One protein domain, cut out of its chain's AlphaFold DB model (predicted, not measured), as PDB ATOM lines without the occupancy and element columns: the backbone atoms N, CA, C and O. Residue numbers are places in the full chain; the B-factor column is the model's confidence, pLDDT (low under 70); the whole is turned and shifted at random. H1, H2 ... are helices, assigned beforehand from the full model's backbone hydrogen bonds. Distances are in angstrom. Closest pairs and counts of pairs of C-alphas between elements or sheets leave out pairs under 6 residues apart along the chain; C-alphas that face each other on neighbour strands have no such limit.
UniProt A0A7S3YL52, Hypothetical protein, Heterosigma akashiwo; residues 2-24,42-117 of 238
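AT A GLANCE: This is residues 2 to 24 and 42 to 117 of the 238 residues of the protein "Hypothetical protein" of Heterosigma akashiwo (UniProt A0A7S3YL52). A helical hairpin, H2 and H3, is crossed near its open end by the longest helix, H4, whose residues 108 to 117 stick out beyond it. H1 is a separate long helix off to one side, touching no other helix; it runs in nearly the same direction as H4, and the two make the long axis of a flat outline. The printed part has 99 residues with four named helices, H1, H2, H3 and H4 in that order along the chain, and no named strand; the class is all helix. It is only just loose, close to extended, with a radius of gyration of the C-alphas of 18.4 A and spans of 64 by 38 by 15 A.

HOW THE PARTS SIT: H1, residues 2 to 24, is apart from H2, residues 44 to 66, from H3, residues 71 to 87, and from H4, residues 91 to 117. Residues 2 to 18 of H1 stand free. H2 and H3 touch and form a helical hairpin; their closest C-alphas, those of Thr 56 and Gly 78, are 4.3 A apart. They run opposite ways at a shallow tilt of 34 degrees, only just short of steep. H2 touches H4 with residues 46 to 55 alone, and H4 touches H2 with residues 96 to 104 alone. The closest C-alphas of this pair, those of Ser 51 and Gly 100, are 3.6 A apart, and the lines stand about perpendicular at 82 degrees. H3 touches H4 with residues 82 to 87 alone, and H4 touches H3 with residues 92 to 97 alone; the closest C-alphas of this pair, those of Thr 85 and Gly 93, are 4.9 A apart. H3 and H4 run opposite ways at a steep tilt of 67 degrees, only just short of about perpendicular. In H1, H2 and H4 every O i to N i+4 pair is within hydrogen-bond range; in H3 12 of 13 are.

IN THESE COORDINATES: H1 begins at C-alpha 2, at (-47.458, 23.506, -1.506), and measures 33.4 A from first to last C-alpha. H2 begins at C-alpha 44, at (-37.810, 34.559, 36.764), and measures 32.8 A. H3 measures 24.7 A. H4 measures 39.2 A and ends at C-alpha 117, at (-40.375, 35.406, 65.864).

THE WHOLE: The two C-alphas farthest apart, those of Ile 2 and Thr 117, are 68.8 A apart. Residues 25 to 41 are cut out between H1 and H2, and C-alphas 24 and 42 are 14.1 A apart across the cut. The links from H2 to H3 and from H3 to H4 are tight. Without the stretches that stand free, the body of 72 residues spans 44 by 24 by 14 A. The mean pLDDT of the printed part is 82.8; residues 2 to 5, 15 to 24 and 42 are under 70.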
ATOM      1  N   ILE A   2     -48.051  22.210  -1.908       67.62
ATOM      2  CA  ILE A   2     -47.458  23.506  -1.506       67.62
ATOM      3  C   ILE A   2     -48.420  24.386  -0.674       67.62
ATOM      4  O   ILE A   2     -48.053  24.835   0.403       67.62
ATOM      5  N   LYS A   3     -49.696  24.514  -1.071       68.00
ATOM      6  CA  LYS A   3     -50.695  25.299  -0.307       68.00
ATOM      7  C   LYS A   3     -50.947  24.801   1.130       68.00
ATOM      8  O   LYS A   3     -51.252  25.603   2.002       68.00
ATOM      9  N   ARG A   4     -50.799  23.494   1.396       65.94
ATOM     10  CA  ARG A   4     -50.971  22.931   2.753       65.94
ATOM     11  C   ARG A   4     -49.771  23.218   3.659       65.94
ATOM     12  O   ARG A   4     -49.945  23.315   4.867       65.94
ATOM     13  N   LEU A   5     -48.572  23.356   3.086       68.94
ATOM     14  CA  LEU A   5     -47.370  23.737   3.833       68.94
ATOM     15  C   LEU A   5     -47.459  25.197   4.300       68.94
ATOM     16  O   LEU A   5     -47.224  25.470   5.473       68.94
ATOM     17  N   GLU A   6     -47.925  26.106   3.438       77.75
ATOM     18  CA  GLU A   6     -48.119  27.518   3.803       77.75
ATOM     19  C   GLU A   6     -49.183  27.719   4.900       77.75
ATOM     20  O   GLU A   6     -49.043  28.587   5.764       77.75
ATOM     21  N   GLU A   7     -50.253  26.917   4.903       76.88
ATOM     22  CA  GLU A   7     -51.263  26.951   5.971       76.88
ATOM     23  C   GLU A   7     -50.711  26.451   7.312       76.88
ATOM     24  O   GLU A   7     -50.999  27.047   8.353       76.88
ATOM     25  N   LEU A   8     -49.880  25.403   7.297       74.50
ATOM     26  CA  LEU A   8     -49.223  24.885   8.499       74.50
ATOM     27  C   LEU A   8     -48.237  25.901   9.087       74.50
ATOM     28  O   LEU A   8     -48.252  26.131  10.297       74.50
ATOM     29  N   GLU A   9     -47.445  26.577   8.255       75.62
ATOM     30  CA  GLU A   9     -46.520  27.620   8.714       75.62
ATOM     31  C   GLU A   9     -47.255  28.810   9.342       75.62
ATOM     32  O   GLU A   9     -46.855  29.308  10.399       75.62
ATOM     33  N   LYS A  10     -48.389  29.225   8.760       75.19
ATOM     34  CA  LYS A  10     -49.241  30.269   9.348       75.19
ATOM     35  C   LYS A  10     -49.820  29.841  10.696       75.19
ATOM     36  O   LYS A  10     -49.817  30.642  11.632       75.19
ATOM     37  N   GLN A  11     -50.270  28.594  10.838       71.69
ATOM     38  CA  GLN A  11     -50.781  28.086  12.116       71.69
ATOM     39  C   GLN A  11     -49.689  28.004  13.191       71.69
ATOM     40  O   GLN A  11     -49.919  28.428  14.327       71.69
ATOM     41  N   VAL A  12     -48.483  27.551  12.839       74.44
ATOM     42  CA  VAL A  12     -47.329  27.515  13.754       74.44
ATOM     43  C   VAL A  12     -46.919  28.929  14.175       74.44
ATOM     44  O   VAL A  12     -46.680  29.176  15.358       74.44
ATOM     45  N   ALA A  13     -46.924  29.894  13.252       72.69
ATOM     46  CA  ALA A  13     -46.636  31.293  13.561       72.69
ATOM     47  C   ALA A  13     -47.682  31.920  14.503       72.69
ATOM     48  O   ALA A  13     -47.332  32.691  15.403       72.69
ATOM     49  N   ILE A  14     -48.963  31.569  14.344       72.38
ATOM     50  CA  ILE A  14     -50.048  32.012  15.232       72.38
ATOM     51  C   ILE A  14     -49.885  31.406  16.635       72.38
ATOM     52  O   ILE A  14     -49.982  32.133  17.628       72.38
ATOM     53  N   GLN A  15     -49.563  30.113  16.740       65.25
ATOM     54  CA  GLN A  15     -49.292  29.469  18.030       65.25
ATOM     55  C   GLN A  15     -48.053  30.057  18.720       65.25
ATOM     56  O   GLN A  15     -48.094  30.342  19.918       65.25
ATOM     57  N   ALA A  16     -46.983  30.336  17.971       68.38
ATOM     58  CA  ALA A  16     -45.784  30.981  18.499       68.38
ATOM     59  C   ALA A  16     -46.082  32.390  19.044       68.38
ATOM     60  O   ALA A  16     -45.595  32.754  20.118       68.38
ATOM     61  N   ARG A  17     -46.936  33.169  18.363       65.56
ATOM     62  CA  ARG A  17     -47.395  34.482  18.852       65.56
ATOM     63  C   ARG A  17     -48.246  34.364  20.116       65.56
ATOM     64  O   ARG A  17     -48.025  35.150  21.033       65.56
ATOM     65  N   MET A  18     -49.146  33.381  20.205       57.62
ATOM     66  CA  MET A  18     -49.922  33.121  21.428       57.62
ATOM     67  C   MET A  18     -49.039  32.699  22.608       57.62
ATOM     68  O   MET A  18     -49.256  33.144  23.730       57.62
ATOM     69  N   ILE A  19     -48.005  31.885  22.377       61.91
ATOM     70  CA  ILE A  19     -47.052  31.502  23.427       61.91
ATOM     71  C   ILE A  19     -46.246  32.718  23.889       61.91
ATOM     72  O   ILE A  19     -46.045  32.893  25.089       61.91
ATOM     73  N   LYS A  20     -45.827  33.592  22.966       62.19
ATOM     74  CA  LYS A  20     -45.077  34.814  23.290       62.19
ATOM     75  C   LYS A  20     -45.932  35.815  24.077       62.19
ATOM     76  O   LYS A  20     -45.450  36.392  25.050       62.19
ATOM     77  N   THR A  21     -47.211  35.973  23.727       54.50
ATOM     78  CA  THR A  21     -48.149  36.809  24.496       54.50
ATOM     79  C   THR A  21     -48.516  36.184  25.836       54.50
ATOM     80  O   THR A  21     -48.601  36.911  26.820       54.50
ATOM     81  N   LEU A  22     -48.646  34.857  25.935       51.56
ATOM     82  CA  LEU A  22     -48.811  34.170  27.217       51.56
ATOM     83  C   LEU A  22     -47.569  34.331  28.096       51.56
ATOM     84  O   LEU A  22     -47.715  34.677  29.260       51.56
ATOM     85  N   GLN A  23     -46.352  34.176  27.573       49.41
ATOM     86  CA  GLN A  23     -45.118  34.408  28.334       49.41
ATOM     87  C   GLN A  23     -45.014  35.861  28.826       49.41
ATOM     88  O   GLN A  23     -44.732  36.075  30.003       49.41
ATOM     89  N   ALA A  24     -45.342  36.846  27.984       47.16
ATOM     90  CA  ALA A  24     -45.383  38.256  28.380       47.16
ATOM     91  C   ALA A  24     -46.492  38.557  29.412       47.16
ATOM     92  O   ALA A  24     -46.293  39.341  30.340       47.16
ATOM     93  N   LEU A  42     -41.317  38.727  42.002       68.75
ATOM     94  CA  LEU A  42     -40.806  37.397  41.696       68.75
ATOM     95  C   LEU A  42     -39.999  37.481  40.402       68.75
ATOM     96  O   LEU A  42     -40.554  37.514  39.306       68.75
ATOM     97  N   THR A  43     -38.674  37.529  40.532       80.31
ATOM     98  CA  THR A  43     -37.776  37.403  39.384       80.31
ATOM     99  C   THR A  43     -37.922  36.007  38.759       80.31
ATOM    100  O   THR A  43     -38.210  35.037  39.470       80.31
ATOM    101  N   PRO A  44     -37.719  35.859  37.436       76.69
ATOM    102  CA  PRO A  44     -37.810  34.559  36.764       76.69
ATOM    103  C   PRO A  44     -36.859  33.517  37.373       76.69
ATOM    104  O   PRO A  44     -37.211  32.344  37.468       76.69
ATOM    105  N   GLU A  45     -35.707  33.955  37.883       81.44
ATOM    106  CA  GLU A  45     -34.759  33.120  38.629       81.44
ATOM    107  C   GLU A  45     -35.360  32.555  39.924       81.44
ATOM    108  O   GLU A  45     -35.215  31.368  40.206       81.44
ATOM    109  N   LYS A  46     -36.105  33.361  40.694       79.12
ATOM    110  CA  LYS A  46     -36.789  32.891  41.914       79.12
ATOM    111  C   LYS A  46     -37.863  31.856  41.590       79.12
ATOM    112  O   LYS A  46     -38.018  30.884  42.325       79.12
ATOM    113  N   ILE A  47     -38.578  32.034  40.478       80.69
ATOM    114  CA  ILE A  47     -39.578  31.066  40.003       80.69
ATOM    115  C   ILE A  47     -38.901  29.760  39.576       80.69
ATOM    116  O   ILE A  47     -39.403  28.676  39.885       80.69
ATOM    117  N   GLN A  48     -37.755  29.847  38.898       85.56
ATOM    118  CA  GLN A  48     -36.966  28.680  38.523       85.56
ATOM    119  C   GLN A  48     -36.471  27.933  39.767       85.56
ATOM    120  O   GLN A  48     -36.709  26.735  39.874       85.56
ATOM    121  N   ASN A  49     -35.880  28.630  40.738       87.38
ATOM    122  CA  ASN A  49     -35.401  28.021  41.981       87.38
ATOM    123  C   ASN A  49     -36.541  27.379  42.784       87.38
ATOM    124  O   ASN A  49     -36.392  26.260  43.267       87.38
ATOM    125  N   GLY A  50     -37.705  28.034  42.862       86.56
ATOM    126  CA  GLY A  50     -38.899  27.461  43.489       86.56
ATOM    127  C   GLY A  50     -39.406  26.207  42.770       86.56
ATOM    128  O   GLY A  50     -39.792  25.235  43.415       86.56
ATOM    129  N   SER A  51     -39.359  26.197  41.434       87.94
ATOM    130  CA  SER A  51     -39.750  25.036  40.619       87.94
ATOM    131  C   SER A  51     -38.790  23.863  40.815       87.94
ATOM    132  O   SER A  51     -39.234  22.731  40.989       87.94
ATOM    133  N   VAL A  52     -37.483  24.138  40.843       92.12
ATOM    134  CA  VAL A  52     -36.446  23.141  41.138       92.12
ATOM    135  C   VAL A  52     -36.670  22.562  42.528       92.12
ATOM    136  O   VAL A  52     -36.791  21.351  42.646       92.12
ATOM    137  N   ALA A  53     -36.833  23.398  43.556       90.81
ATOM    138  CA  ALA A  53     -37.085  22.940  44.921       90.81
ATOM    139  C   ALA A  53     -38.339  22.053  45.023       90.81
ATOM    140  O   ALA A  53     -38.296  20.991  45.646       90.81
ATOM    141  N   ALA A  54     -39.436  22.440  44.364       90.88
ATOM    142  CA  ALA A  54     -40.662  21.645  44.323       90.88
ATOM    143  C   ALA A  54     -40.435  20.271  43.667       90.88
ATOM    144  O   ALA A  54     -40.827  19.244  44.223       90.88
ATOM    145  N   CYS A  55     -39.774  20.235  42.507       91.25
ATOM    146  CA  CYS A  55     -39.472  18.988  41.807       91.25
ATOM    147  C   CYS A  55     -38.468  18.115  42.571       91.25
ATOM    148  O   CYS A  55     -38.619  16.897  42.562       91.25
ATOM    149  N   THR A  56     -37.500  18.702  43.278       94.44
ATOM    150  CA  THR A  56     -36.577  17.984  44.168       94.44
ATOM    151  C   THR A  56     -37.328  17.301  45.307       94.44
ATOM    152  O   THR A  56     -37.079  16.131  45.575       94.44
ATOM    153  N   LEU A  57     -38.279  17.988  45.952       93.12
ATOM    154  CA  LEU A  57     -39.093  17.403  47.025       93.12
ATOM    155  C   LEU A  57     -39.971  16.258  46.512       93.12
ATOM    156  O   LEU A  57     -40.014  15.192  47.121       93.12
ATOM    157  N   ILE A  58     -40.629  16.449  45.367       92.81
ATOM    158  CA  ILE A  58     -41.437  15.396  44.736       92.81
ATOM    159  C   ILE A  58     -40.550  14.205  44.360       92.81
ATOM    160  O   ILE A  58     -40.880  13.066  44.679       92.81
ATOM    161  N   GLY A  59     -39.401  14.464  43.735       93.56
ATOM    162  CA  GLY A  59     -38.429  13.440  43.371       93.56
ATOM    163  C   GLY A  59     -37.905  12.681  44.587       93.56
ATOM    164  O   GLY A  59     -37.808  11.459  44.546       93.56
ATOM    165  N   MET A  60     -37.651  13.371  45.700       95.75
ATOM    166  CA  MET A  60     -37.244  12.761  46.964       95.75
ATOM    167  C   MET A  60     -38.319  11.824  47.525       95.75
ATOM    168  O   MET A  60     -37.999  10.710  47.935       95.75
ATOM    169  N   ILE A  61     -39.587  12.252  47.521       94.12
ATOM    170  CA  ILE A  61     -40.722  11.445  47.996       94.12
ATOM    171  C   ILE A  61     -40.888  10.197  47.126       94.12
ATOM    172  O   ILE A  61     -41.000   9.092  47.654       94.12
ATOM    173  N   ILE A  62     -40.847  10.358  45.801       94.44
ATOM    174  CA  ILE A  62     -40.943   9.240  44.857       94.44
ATOM    175  C   ILE A  62     -39.760   8.284  45.048       94.44
ATOM    176  O   ILE A  62     -39.964   7.080  45.175       94.44
ATOM    177  N   GLY A  63     -38.534   8.808  45.139       94.62
ATOM    178  CA  GLY A  63     -37.328   8.011  45.364       94.62
ATOM    179  C   GLY A  63     -37.402   7.207  46.662       94.62
ATOM    180  O   GLY A  63     -37.152   6.004  46.645       94.62
ATOM    181  N   LYS A  64     -37.834   7.844  47.760       95.19
ATOM    182  CA  LYS A  64     -38.052   7.190  49.059       95.19
ATOM    183  C   LYS A  64     -39.131   6.101  48.999       95.19
ATOM    184  O   LYS A  64     -39.010   5.103  49.699       95.19
ATOM    185  N   SER A  65     -40.168   6.297  48.183       95.06
ATOM    186  CA  SER A  65     -41.254   5.326  47.984       95.06
ATOM    187  C   SER A  65     -40.775   4.053  47.278       95.06
ATOM    188  O   SER A  65     -41.248   2.966  47.583       95.06
ATOM    189  N   VAL A  66     -39.817   4.179  46.351       95.44
ATOM    190  CA  VAL A  66     -39.217   3.024  45.662       95.44
ATOM    191  C   VAL A  66     -38.257   2.274  46.586       95.44
ATOM    192  O   VAL A  66     -38.278   1.049  46.646       95.44
ATOM    193  N   SER A  67     -37.403   2.999  47.307       94.94
ATOM    194  CA  SER A  67     -36.499   2.426  48.305       94.94
ATOM    195  C   SER A  67     -36.049   3.499  49.283       94.94
ATOM    196  O   SER A  67     -35.785   4.641  48.901       94.94
ATOM    197  N   SER A  68     -35.876   3.117  50.548       91.00
ATOM    198  CA  SER A  68     -35.434   4.017  51.614       91.00
ATOM    199  C   SER A  68     -34.119   4.731  51.296       91.00
ATOM    200  O   SER A  68     -33.945   5.867  51.728       91.00
ATOM    201  N   ASN A  69     -33.232   4.122  50.500       94.19
ATOM    202  CA  ASN A  69     -31.926   4.684  50.145       94.19
ATOM    203  C   ASN A  69     -31.937   5.521  48.850       94.19
ATOM    204  O   ASN A  69     -30.983   6.251  48.590       94.19
ATOM    205  N   LEU A  70     -33.005   5.471  48.042       93.44
ATOM    206  CA  LEU A  70     -33.068   6.151  46.737       93.44
ATOM    207  C   LEU A  70     -33.577   7.601  46.798       93.44
ATOM    208  O   LEU A  70     -33.700   8.262  45.766       93.44
ATOM    209  N   TRP A  71     -33.837   8.135  47.990       95.25
ATOM    210  CA  TRP A  71     -34.332   9.503  48.164       95.25
ATOM    211  C   TRP A  71     -33.380  10.569  47.590       95.25
ATOM    212  O   TRP A  71     -33.848  11.533  46.986       95.25
ATOM    213  N   LEU A  72     -32.057  10.378  47.705       94.25
ATOM    214  CA  LEU A  72     -31.041  11.282  47.140       94.25
ATOM    215  C   LEU A  72     -31.040  11.266  45.610       94.25
ATOM    216  O   LEU A  72     -30.997  12.320  44.977       94.25
ATOM    217  N   VAL A  73     -31.129  10.076  45.013       95.75
ATOM    218  CA  VAL A  73     -31.182   9.913  43.551       95.75
ATOM    219  C   VAL A  73     -32.462  10.537  43.004       95.75
ATOM    220  O   VAL A  73     -32.423  11.283  42.026       95.75
ATOM    221  N   GLY A  74     -33.589  10.307  43.681       93.94
ATOM    222  CA  GLY A  74     -34.861  10.944  43.361       93.94
ATOM    223  C   GLY A  74     -34.797  12.470  43.467       93.94
ATOM    224  O   GLY A  74     -35.284  13.164  42.576       93.94
ATOM    225  N   ALA A  75     -34.141  13.006  44.499       94.06
ATOM    226  CA  ALA A  75     -33.921  14.442  44.652       94.06
ATOM    227  C   ALA A  75     -33.084  15.022  43.496       94.06
ATOM    228  O   ALA A  75     -33.475  16.030  42.909       94.06
ATOM    229  N   ALA A  76     -31.980  14.368  43.118       95.44
ATOM    230  CA  ALA A  76     -31.127  14.797  42.009       95.44
ATOM    231  C   ALA A  76     -31.863  14.760  40.656       95.44
ATOM    232  O   ALA A  76     -31.822  15.732  39.897       95.44
ATOM    233  N   ALA A  77     -32.595  13.676  40.378       94.94
ATOM    234  CA  ALA A  77     -33.414  13.544  39.174       94.94
ATOM    235  C   ALA A  77     -34.536  14.593  39.127       94.94
ATOM    236  O   ALA A  77     -34.773  15.211  38.087       94.94
ATOM    237  N   GLY A  78     -35.189  14.843  40.265       93.62
ATOM    238  CA  GLY A  78     -36.207  15.878  40.416       93.62
ATOM    239  C   GLY A  78     -35.654  17.284  40.180       93.62
ATOM    240  O   GLY A  78     -36.260  18.060  39.442       93.62
ATOM    241  N   ALA A  79     -34.477  17.597  40.728       94.25
ATOM    242  CA  ALA A  79     -33.810  18.877  40.507       94.25
ATOM    243  C   ALA A  79     -33.500  19.091  39.017       94.25
ATOM    244  O   ALA A  79     -33.870  20.119  38.444       94.25
ATOM    245  N   TYR A  80     -32.892  18.089  38.372       95.25
ATOM    246  CA  TYR A  80     -32.587  18.111  36.940       95.25
ATOM    247  C   TYR A  80     -33.853  18.319  36.100       95.25
ATOM    248  O   TYR A  80     -33.926  19.247  35.290       95.25
ATOM    249  N   PHE A  81     -34.902  17.537  36.363       91.94
ATOM    250  CA  PHE A  81     -36.191  17.671  35.687       91.94
ATOM    251  C   PHE A  81     -36.817  19.058  35.888       91.94
ATOM    252  O   PHE A  81     -37.306  19.665  34.931       91.94
ATOM    253  N   GLY A  82     -36.756  19.602  37.106       88.94
ATOM    254  CA  GLY A  82     -37.241  20.942  37.431       88.94
ATOM    255  C   GLY A  82     -36.529  22.039  36.635       88.94
ATOM    256  O   GLY A  82     -37.185  22.945  36.121       88.94
ATOM    257  N   THR A  83     -35.207  21.940  36.449       91.56
ATOM    258  CA  THR A  83     -34.450  22.934  35.660       91.56
ATOM    259  C   THR A  83     -34.856  22.964  34.187       91.56
ATOM    260  O   THR A  83     -34.964  24.044  33.601       91.56
ATOM    261  N   ILE A  84     -35.118  21.795  33.594       91.06
ATOM    262  CA  ILE A  84     -35.503  21.675  32.183       91.06
ATOM    263  C   ILE A  84     -36.945  22.148  31.995       91.06
ATOM    264  O   ILE A  84     -37.236  22.982  31.134       91.06
ATOM    265  N   THR A  85     -37.860  21.652  32.828       88.06
ATOM    266  CA  THR A  85     -39.295  21.937  32.696       88.06
ATOM    267  C   THR A  85     -39.664  23.373  33.051       88.06
ATOM    268  O   THR A  85     -40.597  23.915  32.455       88.06
ATOM    269  N   ALA A  86     -38.909  24.040  33.931       82.69
ATOM    270  CA  ALA A  86     -39.108  25.457  34.234       82.69
ATOM    271  C   ALA A  86     -38.905  26.369  33.006       82.69
ATOM    272  O   ALA A  86     -39.546  27.417  32.909       82.69
ATOM    273  N   LYS A  87     -38.058  25.960  32.051       85.12
ATOM    274  CA  LYS A  87     -37.784  26.710  30.812       85.12
ATOM    275  C   LYS A  87     -38.762  26.381  29.677       85.12
ATOM    276  O   LYS A  87     -38.877  27.152  28.727       85.12
ATOM    277  N   GLN A  88     -39.497  25.271  29.765       86.69
ATOM    278  CA  GLN A  88     -40.431  24.844  28.722       86.69
ATOM    279  C   GLN A  88     -41.769  25.605  28.761       86.69
ATOM    280  O   GLN A  88     -42.356  25.865  29.815       86.69
ATOM    281  N   SER A  89     -42.303  25.920  27.578       81.12
ATOM    282  CA  SER A  89     -43.595  26.599  27.378       81.12
ATOM    283  C   SER A  89     -44.814  25.665  27.358       81.12
ATOM    284  O   SER A  89     -45.938  26.153  27.280       81.12
ATOM    285  N   GLY A  90     -44.619  24.346  27.460       87.12
ATOM    286  CA  GLY A  90     -45.703  23.358  27.448       87.12
ATOM    287  C   GLY A  90     -46.575  23.356  28.713       87.12
ATOM    288  O   GLY A  90     -46.219  23.928  29.744       87.12
ATOM    289  N   LEU A  91     -47.711  22.648  28.657       83.75
ATOM    290  CA  LEU A  91     -48.692  22.556  29.751       83.75
ATOM    291  C   LEU A  91     -48.080  22.027  31.061       83.75
ATOM    292  O   LEU A  91     -48.392  22.528  32.142       83.75
ATOM    293  N   ILE A  92     -47.156  21.066  30.954       82.06
ATOM    294  CA  ILE A  92     -46.386  20.529  32.085       82.06
ATOM    295  C   ILE A  92     -45.510  21.630  32.702       82.06
ATOM    296  O   ILE A  92     -45.584  21.861  33.907       82.06
ATOM    297  N   GLY A  93     -44.768  22.383  31.885       78.25
ATOM    298  CA  GLY A  93     -43.928  23.492  32.347       78.25
ATOM    299  C   GLY A  93     -44.723  24.631  32.997       78.25
ATOM    300  O   GLY A  93     -44.252  25.258  33.942       78.25
ATOM    301  N   VAL A  94     -45.960  24.888  32.552       84.56
ATOM    302  CA  VAL A  94     -46.858  25.856  33.212       84.56
ATOM    303  C   VAL A  94     -47.290  25.361  34.595       84.56
ATOM    304  O   VAL A  94     -47.276  26.139  35.549       84.56
ATOM    305  N   ARG A  95     -47.652  24.079  34.736       85.38
ATOM    306  CA  ARG A  95     -48.032  23.501  36.038       85.38
ATOM    307  C   ARG A  95     -46.863  23.485  37.019       85.38
ATOM    308  O   ARG A  95     -47.035  23.909  38.157       85.38
ATOM    309  N   VAL A  96     -45.680  23.076  36.561       85.25
ATOM    310  CA  VAL A  96     -44.452  23.078  37.371       85.25
ATOM    311  C   VAL A  96     -44.117  24.494  37.841       85.25
ATOM    312  O   VAL A  96     -43.889  24.697  39.029       85.25
ATOM    313  N   ARG A  97     -44.200  25.502  36.962       80.69
ATOM    314  CA  ARG A  97     -43.984  26.905  37.353       80.69
ATOM    315  C   ARG A  97     -45.008  27.414  38.365       80.69
ATOM    316  O   ARG A  97     -44.626  28.120  39.291       80.69
ATOM    317  N   LYS A  98     -46.289  27.046  38.240       84.94
ATOM    318  CA  LYS A  98     -47.313  27.398  39.245       84.94
ATOM    319  C   LYS A  98     -46.994  26.800  40.615       84.94
ATOM    320  O   LYS A  98     -47.102  27.504  41.616       84.94
ATOM    321  N   LEU A  99     -46.572  25.536  40.655       82.88
ATOM    322  CA  LEU A  99     -46.118  24.896  41.892       82.88
ATOM    323  C   LEU A  99     -44.868  25.586  42.448       82.88
ATOM    324  O   LEU A  99     -44.816  25.875  43.638       82.88
ATOM    325  N   GLY A 100     -43.909  25.933  41.589       78.25
ATOM    326  CA  GLY A 100     -42.707  26.661  41.982       78.25
ATOM    327  C   GLY A 100     -42.998  28.038  42.577       78.25
ATOM    328  O   GLY A 100     -42.414  28.396  43.596       78.25
ATOM    329  N   VAL A 101     -43.949  28.785  42.005       83.12
ATOM    330  CA  VAL A 101     -44.436  30.050  42.579       83.12
ATOM    331  C   VAL A 101     -45.064  29.816  43.951       83.12
ATOM    332  O   VAL A 101     -44.762  30.549  44.887       83.12
ATOM    333  N   TRP A 102     -45.908  28.792  44.096       84.88
ATOM    334  CA  TRP A 102     -46.551  28.481  45.374       84.88
ATOM    335  C   TRP A 102     -45.527  28.151  46.467       84.88
ATOM    336  O   TRP A 102     -45.591  28.716  47.557       84.88
ATOM    337  N   VAL A 103     -44.536  27.309  46.157       82.81
ATOM    338  CA  VAL A 103     -43.444  26.970  47.083       82.81
ATOM    339  C   VAL A 103     -42.601  28.200  47.421       82.81
ATOM    340  O   VAL A 103     -42.304  28.427  48.592       82.81
ATOM    341  N   ALA A 104     -42.260  29.033  46.434       78.94
ATOM    342  CA  ALA A 104     -41.489  30.254  46.662       78.94
ATOM    343  C   ALA A 104     -42.225  31.244  47.580       78.94
ATOM    344  O   ALA A 104     -41.614  31.817  48.478       78.94
ATOM    345  N   LEU A 105     -43.539  31.413  47.398       82.06
ATOM    346  CA  LEU A 105     -44.357  32.250  48.277       82.06
ATOM    347  C   LEU A 105     -44.378  31.703  49.709       82.06
ATOM    348  O   LEU A 105     -44.147  32.459  50.648       82.06
ATOM    349  N   ARG A 106     -44.561  30.388  49.881       84.31
ATOM    350  CA  ARG A 106     -44.531  29.757  51.210       84.31
ATOM    351  C   ARG A 106     -43.178  29.884  51.896       84.31
ATOM    352  O   ARG A 106     -43.138  30.138  53.093       84.31
ATOM    353  N   TYR A 107     -42.084  29.754  51.153       83.19
ATOM    354  CA  TYR A 107     -40.747  29.968  51.696       83.19
ATOM    355  C   TYR A 107     -40.571  31.398  52.225       83.19
ATOM    356  O   TYR A 107     -40.035  31.590  53.314       83.19
ATOM    357  N   ILE A 108     -41.067  32.400  51.492       81.62
ATOM    358  CA  ILE A 108     -41.028  33.803  51.929       81.62
ATOM    359  C   ILE A 108     -41.868  34.008  53.193       81.62
ATOM    360  O   ILE A 108     -41.402  34.677  54.113       81.62
ATOM    361  N   ASP A 109     -43.064  33.421  53.263       83.44
ATOM    362  CA  ASP A 109     -43.921  33.509  54.451       83.44
ATOM    363  C   ASP A 109     -43.232  32.901  55.685       83.44
ATOM    364  O   ASP A 109     -43.226  33.512  56.751       83.44
ATOM    365  N   VAL A 110     -42.596  31.733  55.540       83.38
ATOM    366  CA  VAL A 110     -41.851  31.076  56.629       83.38
ATOM    367  C   VAL A 110     -40.632  31.898  57.045       83.38
ATOM    368  O   VAL A 110     -40.370  32.048  58.237       83.38
ATOM    369  N   ALA A 111     -39.898  32.466  56.085       83.50
ATOM    370  CA  ALA A 111     -38.754  33.323  56.374       83.50
ATOM    371  C   ALA A 111     -39.171  34.585  57.148       83.50
ATOM    372  O   ALA A 111     -38.505  34.947  58.117       83.50
ATOM    373  N   LYS A 112     -40.290  35.215  56.764       85.75
ATOM    374  CA  LYS A 112     -40.873  36.347  57.501       85.75
ATOM    375  C   LYS A 112     -41.297  35.937  58.905       85.75
ATOM    376  O   LYS A 112     -40.855  36.552  59.862       85.75
ATOM    377  N   PHE A 113     -42.048  34.844  59.036       86.94
ATOM    378  CA  PHE A 113     -42.465  34.325  60.338       86.94
ATOM    379  C   PHE A 113     -41.271  34.075  61.270       86.94
ATOM    380  O   PHE A 113     -41.314  34.426  62.447       86.94
ATOM    381  N   TYR A 114     -40.178  33.514  60.748       90.06
ATOM    382  CA  TYR A 114     -38.949  33.323  61.514       90.06
ATOM    383  C   TYR A 114     -38.320  34.656  61.942       90.06
ATOM    384  O   TYR A 114     -37.958  34.811  63.107       90.06
ATOM    385  N   GLN A 115     -38.212  35.629  61.031       85.81
ATOM    386  CA  GLN A 115     -37.696  36.964  61.352       85.81
ATOM    387  C   GLN A 115     -38.542  37.661  62.419       85.81
ATOM    388  O   GLN A 115     -37.981  38.171  63.388       85.81
ATOM    389  N   ASP A 116     -39.866  37.614  62.287       89.00
ATOM    390  CA  ASP A 116     -40.813  38.190  63.241       89.00
ATOM    391  C   ASP A 116     -40.700  37.506  64.606       89.00
ATOM    392  O   ASP A 116     -40.660  38.172  65.637       89.00
ATOM    393  N   THR A 117     -40.556  36.178  64.626       88.62
ATOM    394  CA  THR A 117     -40.375  35.406  65.864       88.62
ATOM    395  C   THR A 117     -39.060  35.761  66.556       88.62
ATOM    396  O   THR A 117     -39.032  35.985  67.764       88.62
TER     397      THR A 117